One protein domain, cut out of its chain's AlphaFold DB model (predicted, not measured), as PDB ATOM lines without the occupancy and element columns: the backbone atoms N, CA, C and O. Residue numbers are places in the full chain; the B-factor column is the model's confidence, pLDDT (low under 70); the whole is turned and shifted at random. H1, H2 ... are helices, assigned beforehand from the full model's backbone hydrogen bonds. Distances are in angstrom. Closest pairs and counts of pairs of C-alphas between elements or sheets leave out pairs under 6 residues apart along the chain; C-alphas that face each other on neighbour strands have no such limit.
ATOM      1  N   GLU A 218     -14.121 -22.841  26.492       87.19
ATOM      2  CA  GLU A 218     -13.694 -22.561  25.117       87.19
ATOM      3  C   GLU A 218     -12.926 -23.745  24.529       87.19
ATOM      4  O   GLU A 218     -13.213 -24.148  23.408       87.19
ATOM      5  N   ALA A 219     -12.042 -24.378  25.308       85.94
ATOM      6  CA  ALA A 219     -11.354 -25.592  24.874       85.94
ATOM      7  C   ALA A 219     -12.332 -26.765  24.647       85.94
ATOM      8  O   ALA A 219     -12.205 -27.504  23.677       85.94
ATOM      9  N   ALA A 220     -13.364 -26.895  25.494       90.62
ATOM     10  CA  ALA A 220     -14.440 -27.872  25.314       90.62
ATOM     11  C   ALA A 220     -15.227 -27.635  24.017       90.62
ATOM     12  O   ALA A 220     -15.491 -28.577  23.275       90.62
ATOM     13  N   ALA A 221     -15.581 -26.376  23.737       91.81
ATOM     14  CA  ALA A 221     -16.272 -26.008  22.506       91.81
ATOM     15  C   ALA A 221     -15.398 -26.263  21.265       91.81
ATOM     16  O   ALA A 221     -15.901 -26.768  20.268       91.81
ATOM     17  N   GLY A 222     -14.093 -25.976  21.348       90.00
ATOM     18  CA  GLY A 222     -13.134 -26.263  20.280       90.00
ATOM     19  C   GLY A 222     -13.012 -27.757  19.981       90.00
ATOM     20  O   GLY A 222     -13.050 -28.148  18.817       90.00
ATOM     21  N   LEU A 223     -12.948 -28.601  21.017       91.69
ATOM     22  CA  LEU A 223     -12.940 -30.057  20.855       91.69
ATOM     23  C   LEU A 223     -14.241 -30.569  20.221       91.69
ATOM     24  O   LEU A 223     -14.190 -31.328  19.258       91.69
ATOM     25  N   GLN A 224     -15.401 -30.108  20.702       94.62
ATOM     26  CA  GLN A 224     -16.703 -30.450  20.113       94.62
ATOM     27  C   GLN A 224     -16.784 -30.066  18.635       94.62
ATOM     28  O   GLN A 224     -17.208 -30.868  17.808       94.62
ATOM     29  N   GLN A 225     -16.357 -28.848  18.303       93.19
ATOM     30  CA  GLN A 225     -16.364 -28.360  16.933       93.19
ATOM     31  C   GLN A 225     -15.432 -29.181  16.036       93.19
ATOM     32  O   GLN A 225     -15.830 -29.557  14.940       93.19
ATOM     33  N   ALA A 226     -14.218 -29.501  16.490       90.94
ATOM     34  CA  ALA A 226     -13.290 -30.303  15.700       90.94
ATOM     35  C   ALA A 226     -13.806 -31.729  15.465       90.94
ATOM     36  O   ALA A 226     -13.655 -32.243  14.360       90.94
ATOM     37  N   MET A 227     -14.434 -32.352  16.468       93.62
ATOM     38  CA  MET A 227     -15.062 -33.668  16.310       93.62
ATOM     39  C   MET A 227     -16.189 -33.630  15.273       93.62
ATOM     40  O   MET A 227     -16.221 -34.495  14.405       93.62
ATOM     41  N   ALA A 228     -17.029 -32.591  15.286       92.00
ATOM     42  CA  ALA A 228     -18.073 -32.394  14.277       92.00
ATOM     43  C   ALA A 228     -17.512 -32.126  12.872       92.00
ATOM     44  O   ALA A 228     -18.010 -32.646  11.877       92.00
ATOM     45  N   GLU A 229     -16.448 -31.330  12.764       90.25
ATOM     46  CA  GLU A 229     -15.828 -31.004  11.476       90.25
ATOM     47  C   GLU A 229     -15.049 -32.177  10.866       90.25
ATOM     48  O   GLU A 229     -14.874 -32.218   9.651       90.25
ATOM     49  N   THR A 230     -14.556 -33.102  11.691       86.44
ATOM     50  CA  THR A 230     -13.884 -34.339  11.248       86.44
ATOM     51  C   THR A 230     -14.853 -35.511  11.095       86.44
ATOM     52  O   THR A 230     -14.480 -36.542  10.546       86.44
ATOM     53  N   GLY A 231     -16.097 -35.359  11.559       87.06
ATOM     54  CA  GLY A 231     -17.108 -36.411  11.560       87.06
ATOM     55  C   GLY A 231     -16.849 -37.521  12.578       87.06
ATOM     56  O   GLY A 231     -17.480 -38.566  12.484       87.06
ATOM     57  N   VAL A 232     -15.934 -37.337  13.537       88.50
ATOM     58  CA  VAL A 232     -15.676 -38.315  14.613       88.50
ATOM     59  C   VAL A 232     -16.810 -38.339  15.641       88.50
ATOM     60  O   VAL A 232     -17.036 -39.355  16.296       88.50
ATOM     61  N   ASP A 233     -17.576 -37.254  15.744       89.75
ATOM     62  CA  ASP A 233     -18.770 -37.170  16.591       89.75
ATOM     63  C   ASP A 233     -19.899 -38.126  16.174       89.75
ATOM     64  O   ASP A 233     -20.779 -38.403  16.988       89.75
ATOM     65  N   ARG A 234     -19.853 -38.672  14.949       87.88
ATOM     66  CA  ARG A 234     -20.743 -39.762  14.516       87.88
ATOM     67  C   ARG A 234     -20.469 -41.080  15.237       87.88
ATOM     68  O   ARG A 234     -21.365 -41.902  15.322       87.88
ATOM     69  N   TYR A 235     -19.230 -41.274  15.690       87.38
ATOM     70  CA  TYR A 235     -18.794 -42.496  16.354       87.38
ATOM     71  C   TYR A 235     -18.912 -42.374  17.863       87.38
ATOM     72  O   TYR A 235     -19.337 -43.316  18.511       87.38
ATOM     73  N   ILE A 236     -18.497 -41.240  18.435       91.00
ATOM     74  CA  ILE A 236     -18.409 -41.084  19.887       91.00
ATOM     75  C   ILE A 236     -18.825 -39.687  20.335       91.00
ATOM     76  O   ILE A 236     -18.412 -38.667  19.775       91.00
ATOM     77  N   ALA A 237     -19.604 -39.629  21.414       92.44
ATOM     78  CA  ALA A 237     -20.025 -38.365  21.991       92.44
ATOM     79  C   ALA A 237     -18.815 -37.572  22.540       92.44
ATOM     80  O   ALA A 237     -18.037 -38.102  23.342       92.44
ATOM     81  N   PRO A 238     -18.683 -36.263  22.236       92.56
ATOM     82  CA  PRO A 238     -17.592 -35.437  22.763       92.56
ATOM     83  C   PRO A 238     -17.493 -35.422  24.292       92.56
ATOM     84  O   PRO A 238     -16.414 -35.236  24.851       92.56
ATOM     85  N   THR A 239     -18.615 -35.619  24.990       92.44
ATOM     86  CA  THR A 239     -18.660 -35.707  26.455       92.44
ATOM     87  C   THR A 239     -17.892 -36.905  27.004       92.44
ATOM     88  O   THR A 239     -17.297 -36.776  28.070       92.44
ATOM     89  N   ILE A 240     -17.857 -38.027  26.280       91.12
ATOM     90  CA  ILE A 240     -17.142 -39.242  26.691       91.12
ATOM     91  C   ILE A 240     -15.633 -39.028  26.555       91.12
ATOM     92  O   ILE A 240     -14.888 -39.277  27.498       91.12
ATOM     93  N   ILE A 241     -15.179 -38.442  25.442       91.31
ATOM     94  CA  ILE A 241     -13.768 -38.054  25.269       91.31
ATOM     95  C   ILE A 241     -13.322 -37.097  26.377       91.31
ATOM     96  O   ILE A 241     -12.274 -37.292  26.991       91.31
ATOM     97  N   MET A 242     -14.127 -36.076  26.674       91.81
ATOM     98  CA  MET A 242     -13.841 -35.145  27.766       91.81
ATOM     99  C   MET A 242     -13.774 -35.840  29.127       91.81
ATOM    100  O   MET A 242     -12.915 -35.491  29.931       91.81
ATOM    101  N   GLN A 243     -14.649 -36.817  29.378       89.75
ATOM    102  CA  GLN A 243     -14.629 -37.614  30.599       89.75
ATOM    103  C   GLN A 243     -13.336 -38.426  30.716       89.75
ATOM    104  O   GLN A 243     -12.693 -38.356  31.759       89.75
ATOM    105  N   LEU A 244     -12.906 -39.118  29.655       87.38
ATOM    106  CA  LEU A 244     -11.639 -39.863  29.643       87.38
ATOM    107  C   LEU A 244     -10.443 -38.946  29.938       87.38
ATOM    108  O   LEU A 244      -9.578 -39.280  30.749       87.38
ATOM    109  N   LEU A 245     -10.418 -37.761  29.319       86.00
ATOM    110  CA  LEU A 245      -9.387 -36.752  29.573       86.00
ATOM    111  C   LEU A 245      -9.438 -36.237  31.028       86.00
ATOM    112  O   LEU A 245      -8.402 -36.068  31.671       86.00
ATOM    113  N   ASP A 246     -10.633 -36.004  31.575       84.94
ATOM    114  CA  ASP A 246     -10.827 -35.555  32.960       84.94
ATOM    115  C   ASP A 246     -10.414 -36.637  33.989       84.94
ATOM    116  O   ASP A 246      -9.806 -36.313  35.016       84.94
ATOM    117  N   GLU A 247     -10.722 -37.913  33.732       82.81
ATOM    118  CA  GLU A 247     -10.421 -39.056  34.609       82.81
ATOM    119  C   GLU A 247      -8.919 -39.307  34.741       82.81
ATOM    120  O   GLU A 247      -8.396 -39.422  35.855       82.81
ATOM    121  N   GLU A 248      -8.193 -39.324  33.625       76.88
ATOM    122  CA  GLU A 248      -6.740 -39.485  33.652       76.88
ATOM    123  C   GLU A 248      -6.034 -38.278  34.263       76.88
ATOM    124  O   GLU A 248      -5.036 -38.426  34.970       76.88
ATOM    125  N   PHE A 249      -6.580 -37.073  34.081       72.75
ATOM    126  CA  PHE A 249      -6.083 -35.901  34.792       72.75
ATOM    127  C   PHE A 249      -6.256 -36.036  36.318       72.75
ATOM    128  O   PHE A 249      -5.416 -35.572  37.104       72.75
ATOM    129  N   ALA A 250      -7.344 -36.670  36.766       70.31
ATOM    130  CA  ALA A 250      -7.619 -36.908  38.178       70.31
ATOM    131  C   ALA A 250      -6.729 -38.003  38.798       70.31
ATOM    132  O   ALA A 250      -6.543 -37.998  40.025       70.31
ATOM    133  N   ALA A 251      -6.131 -38.886  37.988       71.81
ATOM    134  CA  ALA A 251      -5.255 -39.961  38.444       71.81
ATOM    135  C   ALA A 251      -4.066 -39.438  39.280       71.81
ATOM    136  O   ALA A 251      -3.586 -38.305  39.122       71.81
ATOM    137  N   LYS A 252      -3.633 -40.230  40.271       61.50
ATOM    138  CA  LYS A 252      -2.540 -39.858  41.194       61.50
ATOM    139  C   LYS A 252      -1.162 -39.980  40.547       61.50
ATOM    140  O   LYS A 252      -0.287 -39.183  40.881       61.50
ATOM    141  N   ASP A 253      -1.015 -40.934  39.638       64.69
ATOM    142  CA  ASP A 253       0.197 -41.178  38.866       64.69
ATOM    143  C   ASP A 253       0.111 -40.438  37.528       64.69
ATOM    144  O   ASP A 253      -0.984 -40.129  37.055       64.69
ATOM    145  N   MET A 254       1.261 -40.079  36.951       51.59
ATOM    146  CA  MET A 254       1.287 -39.437  35.636       51.59
ATOM    147  C   MET A 254       0.829 -40.482  34.602       51.59
ATOM    148  O   MET A 254       1.487 -41.519  34.500       51.59
ATOM    149  N   PRO A 255      -0.294 -40.268  33.891       58.84
ATOM    150  CA  PRO A 255      -0.779 -41.235  32.917       58.84
ATOM    151  C   PRO A 255       0.220 -41.367  31.756       58.84
ATOM    152  O   PRO A 255       0.972 -40.421  31.487       58.84
ATOM    153  N   PRO A 256       0.255 -42.521  31.071       59.22
ATOM    154  CA  PRO A 256       1.103 -42.696  29.901       59.22
ATOM    155  C   PRO A 256       0.685 -41.695  28.813       59.22
ATOM    156  O   PRO A 256      -0.499 -41.521  28.539       59.22
ATOM    157  N   PHE A 257       1.652 -41.004  28.211       57.31
ATOM    158  CA  PHE A 257       1.395 -40.011  27.167       57.31
ATOM    159  C   PHE A 257       1.384 -40.690  25.786       57.31
ATOM    160  O   PHE A 257       2.287 -41.481  25.526       57.31
ATOM    161  N   PRO A 258       0.413 -40.397  24.899       66.81
ATOM    162  CA  PRO A 258      -0.689 -39.444  25.065       66.81
ATOM    163  C   PRO A 258      -1.842 -39.998  25.937       66.81
ATOM    164  O   PRO A 258      -1.958 -41.212  26.052       66.81
ATOM    165  N   PRO A 259      -2.706 -39.144  26.526       78.19
ATOM    166  CA  PRO A 259      -3.895 -39.554  27.297       78.19
ATOM    167  C   PRO A 259      -4.840 -40.513  26.544       78.19
ATOM    168  O   PRO A 259      -5.001 -40.360  25.334       78.19
ATOM    169  N   ALA A 260      -5.544 -41.432  27.214       82.06
ATOM    170  CA  ALA A 260      -6.519 -42.355  26.615       82.06
ATOM    171  C   ALA A 260      -7.586 -41.644  25.776       82.06
ATOM    172  O   ALA A 260      -7.896 -42.093  24.678       82.06
ATOM    173  N   GLY A 261      -8.101 -40.496  26.230       84.94
ATOM    174  CA  GLY A 261      -9.039 -39.705  25.425       84.94
ATOM    175  C   GLY A 261      -8.433 -39.237  24.095       84.94
ATOM    176  O   GLY A 261      -9.123 -39.199  23.083       84.94
ATOM    177  N   VAL A 262      -7.126 -38.947  24.070       82.75
ATOM    178  CA  VAL A 262      -6.398 -38.664  22.825       82.75
ATOM    179  C   VAL A 262      -6.241 -39.944  22.011       82.75
ATOM    180  O   VAL A 262      -6.531 -39.916  20.827       82.75
ATOM    181  N   ARG A 263      -5.855 -41.073  22.616       83.94
ATOM    182  CA  ARG A 263      -5.685 -42.357  21.907       83.94
ATOM    183  C   ARG A 263      -6.961 -42.844  21.228       83.94
ATOM    184  O   ARG A 263      -6.896 -43.305  20.095       83.94
ATOM    185  N   VAL A 264      -8.113 -42.685  21.880       87.88
ATOM    186  CA  VAL A 264      -9.419 -43.001  21.287       87.88
ATOM    187  C   VAL A 264      -9.672 -42.132  20.053       87.88
ATOM    188  O   VAL A 264     -10.057 -42.650  19.009       87.88
ATOM    189  N   LEU A 265      -9.381 -40.827  20.127       86.25
ATOM    190  CA  LEU A 265      -9.459 -39.940  18.960       86.25
ATOM    191  C   LEU A 265      -8.464 -40.330  17.859       86.25
ATOM    192  O   LEU A 265      -8.832 -40.276  16.689       86.25
ATOM    193  N   LEU A 266      -7.234 -40.732  18.216       80.88
ATOM    194  CA  LEU A 266      -6.238 -41.204  17.246       80.88
ATOM    195  C   LEU A 266      -6.760 -42.426  16.486       80.88
ATOM    196  O   LEU A 266      -6.606 -42.501  15.274       80.88
ATOM    197  N   GLY A 267      -7.398 -43.353  17.202       82.94
ATOM    198  CA  GLY A 267      -7.955 -44.570  16.628       82.94
ATOM    199  C   GLY A 267      -9.132 -44.330  15.684       82.94
ATOM    200  O   GLY A 267      -9.265 -45.045  14.697       82.94
ATOM    201  N   LEU A 268      -9.981 -43.335  15.969       86.19
ATOM    202  CA  LEU A 268     -11.188 -43.030  15.184       86.19
ATOM    203  C   LEU A 268     -10.957 -42.057  14.019       86.19
ATOM    204  O   LEU A 268     -11.830 -41.933  13.158       86.19
ATOM    205  N   ALA A 269      -9.828 -41.348  13.994       82.69
ATOM    206  CA  ALA A 269      -9.498 -40.434  12.907       82.69
ATOM    207  C   ALA A 269      -9.298 -41.210  11.592       82.69
ATOM    208  O   ALA A 269      -8.546 -42.181  11.537       82.69
ATOM    209  N   GLY A 270      -9.970 -40.777  10.525       68.62
ATOM    210  CA  GLY A 270      -9.920 -41.454   9.224       68.62
ATOM    211  C   GLY A 270      -8.660 -41.157   8.407       68.62
ATOM    212  O   GLY A 270      -8.339 -41.904   7.486       68.62
ATOM    213  N   ASP A 271      -7.951 -40.070   8.720       74.88
ATOM    214  CA  ASP A 271      -6.735 -39.641   8.029       74.88
ATOM    215  C   ASP A 271      -5.853 -38.737   8.919       74.88
ATOM    216  O   ASP A 271      -6.245 -38.311  10.010       74.88
ATOM    217  N   ASN A 272      -4.645 -38.427   8.435       66.75
ATOM    218  CA  ASN A 272      -3.672 -37.594   9.151       66.75
ATOM    219  C   ASN A 272      -4.130 -36.134   9.343       66.75
ATOM    220  O   ASN A 272      -3.711 -35.495  10.304       66.75
ATOM    221  N   GLU A 273      -4.977 -35.591   8.464       72.00
ATOM    222  CA  GLU A 273      -5.464 -34.208   8.575       72.00
ATOM    223  C   GLU A 273      -6.482 -34.085   9.719       72.00
ATOM    224  O   GLU A 273      -6.401 -33.172  10.549       72.00
ATOM    225  N   GLN A 274      -7.401 -35.050   9.818       77.62
ATOM    226  CA  GLN A 274      -8.324 -35.187  10.945       77.62
ATOM    227  C   GLN A 274      -7.560 -35.385  12.255       77.62
ATOM    228  O   GLN A 274      -7.877 -34.741  13.260       77.62
ATOM    229  N   LEU A 275      -6.525 -36.228  12.226       72.31
ATOM    230  CA  LEU A 275      -5.664 -36.521  13.365       72.31
ATOM    231  C   LEU A 275      -5.010 -35.257  13.928       72.31
ATOM    232  O   LEU A 275      -5.170 -34.945  15.110       72.31
ATOM    233  N   GLU A 276      -4.309 -34.501  13.078       67.62
ATOM    234  CA  GLU A 276      -3.605 -33.275  13.467       67.62
ATOM    235  C   GLU A 276      -4.560 -32.261  14.107       67.62
ATOM    236  O   GLU A 276      -4.246 -31.638  15.130       67.62
ATOM    237  N   LYS A 277      -5.762 -32.137  13.538       78.12
ATOM    238  CA  LYS A 277      -6.803 -31.234  14.018       78.12
ATOM    239  C   LYS A 277      -7.351 -31.643  15.384       78.12
ATOM    240  O   LYS A 277      -7.438 -30.798  16.277       78.12
ATOM    241  N   LEU A 278      -7.697 -32.919  15.562       82.06
ATOM    242  CA  LEU A 278      -8.243 -33.461  16.811       82.06
ATOM    243  C   LEU A 278      -7.215 -33.443  17.941       82.06
ATOM    244  O   LEU A 278      -7.540 -33.050  19.062       82.06
ATOM    245  N   MET A 279      -5.963 -33.800  17.648       76.50
ATOM    246  CA  MET A 279      -4.877 -33.770  18.627       76.50
ATOM    247  C   MET A 279      -4.650 -32.367  19.188       76.50
ATOM    248  O   MET A 279      -4.522 -32.211  20.402       76.50
ATOM    249  N   GLY A 280      -4.618 -31.344  18.325       74.62
ATOM    250  CA  GLY A 280      -4.403 -29.960  18.748       74.62
ATOM    251  C   GLY A 280      -5.437 -29.501  19.779       74.62
ATOM    252  O   GLY A 280      -5.078 -29.053  20.868       74.62
ATOM    253  N   VAL A 281      -6.723 -29.698  19.478       81.75
ATOM    254  CA  VAL A 281      -7.815 -29.262  20.363       81.75
ATOM    255  C   VAL A 281      -7.977 -30.139  21.607       81.75
ATOM    256  O   VAL A 281      -8.337 -29.627  22.668       81.75
ATOM    257  N   ALA A 282      -7.680 -31.440  21.523       82.12
ATOM    258  CA  ALA A 282      -7.700 -32.333  22.679       82.12
ATOM    259  C   ALA A 282      -6.575 -31.984  23.665       82.12
ATOM    260  O   ALA A 282      -6.793 -31.960  24.878       82.12
ATOM    261  N   MET A 283      -5.393 -31.624  23.154       75.44
ATOM    262  CA  MET A 283      -4.292 -31.121  23.974       75.44
ATOM    263  C   MET A 283      -4.602 -29.748  24.568       75.44
ATOM    264  O   MET A 283      -4.264 -29.501  25.724       75.44
ATOM    265  N   ASP A 284      -5.277 -28.857  23.839       80.56
ATOM    266  CA  ASP A 284      -5.733 -27.581  24.398       80.56
ATOM    267  C   ASP A 284      -6.755 -27.790  25.532       80.56
ATOM    268  O   ASP A 284      -6.662 -27.129  26.572       80.56
ATOM    269  N   TYR A 285      -7.671 -28.758  25.389       84.19
ATOM    270  CA  TYR A 285      -8.581 -29.178  26.461       84.19
ATOM    271  C   TYR A 285      -7.822 -29.710  27.678       84.19
ATOM    272  O   TYR A 285      -8.035 -29.239  28.797       84.19
ATOM    273  N   TRP A 286      -6.894 -30.644  27.465       75.81
ATOM    274  CA  TRP A 286      -6.066 -31.216  28.528       75.81
ATOM    275  C   TRP A 286      -5.241 -30.145  29.255       75.81
ATOM    276  O   TRP A 286      -5.198 -30.082  30.484       75.81
ATOM    277  N   ASN A 287      -4.633 -29.223  28.513       71.81
ATOM    278  CA  ASN A 287      -3.813 -28.153  29.074       71.81
ATOM    279  C   ASN A 287      -4.626 -27.132  29.883       71.81
ATOM    280  O   ASN A 287      -4.103 -26.568  30.851       71.81
ATOM    281  N   ALA A 288      -5.911 -26.937  29.567       77.12
ATOM    282  CA  ALA A 288      -6.810 -26.108  30.373       77.12
ATOM    283  C   ALA A 288      -7.010 -26.655  31.806       77.12
ATOM    284  O   ALA A 288      -7.384 -25.900  32.710       77.12
ATOM    285  N   HIS A 289      -6.717 -27.940  32.048       69.44
ATOM    286  CA  HIS A 289      -6.796 -28.578  33.367       69.44
ATOM    287  C   HIS A 289      -5.545 -28.416  34.238       69.44
ATOM    288  O   HIS A 289      -5.650 -28.322  35.469       69.44
ATOM    289  N   VAL A 290      -4.362 -28.324  33.625       59.69
ATOM    290  CA  VAL A 290      -3.055 -28.367  34.310       59.69
ATOM    291  C   VAL A 290      -2.860 -27.214  35.313       59.69
ATOM    292  O   VAL A 290      -2.160 -27.378  36.313       59.69
ATOM    293  N   SER A 291      -3.552 -26.081  35.151       51.31
ATOM    294  CA  SER A 291      -3.401 -24.881  36.000       51.31
ATOM    295  C   SER A 291      -3.783 -25.035  37.478       51.31
ATOM    296  O   SER A 291      -3.458 -24.155  38.280       51.31
ATOM    297  N   LYS A 292      -4.442 -26.130  37.884       51.59
ATOM    298  CA  LYS A 292      -4.887 -26.328  39.280       51.59
ATOM    299  C   LYS A 292      -3.998 -27.241  40.129       51.59
ATOM    300  O   LYS A 292      -4.131 -27.219  41.355       51.59
ATOM    301  N   ARG A 293      -3.074 -28.011  39.544       47.09
ATOM    302  CA  ARG A 293      -2.111 -28.829  40.307       47.09
ATOM    303  C   ARG A 293      -0.790 -28.069  40.442       47.09
ATOM    304  O   ARG A 293      -0.129 -27.776  39.455       47.09
TER     305      ARG A 293
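This is residues 218 to 293 of the 814 residues of an uncharacterized protein of Candidatus Saccharibacteria bacterium (UniProt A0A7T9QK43). Four helices make a small bundle: H1 and H3 run alongside the longest, H4, in the opposite direction, and H2 slants over the side between H1 and H3. The printed part has 76 residues, all helix in class, in the order H1, H2, H3, H4. It is compact, with a radius of gyration of the C-alphas of 11.7 A and spans of 33 by 24 by 19 A.

H1, residues 218 to 230, begins at C-alpha (-13.694, -22.561, 25.117). H2 is residues 238 to 250, H3 260 to 268. H4, residues 272 to 290, is 26.8 A long and ends at (-3.055, -28.367, 34.310).

H1 touches H4 at a shallow tilt of 16 degrees, opposite ways; the closest C-alphas, of Ala 219 and Tyr 285, are 4.8 A apart. H1 and H3 are apart. Every O i to N i+4 pair is within hydrogen-bond range in H1, H2 and H3; in H4, 13 of 15.

The printed part has no cut and no long link. Mean pLDDT is 79.5; residues 252 to 258 and 289 to 293 are among those under 70.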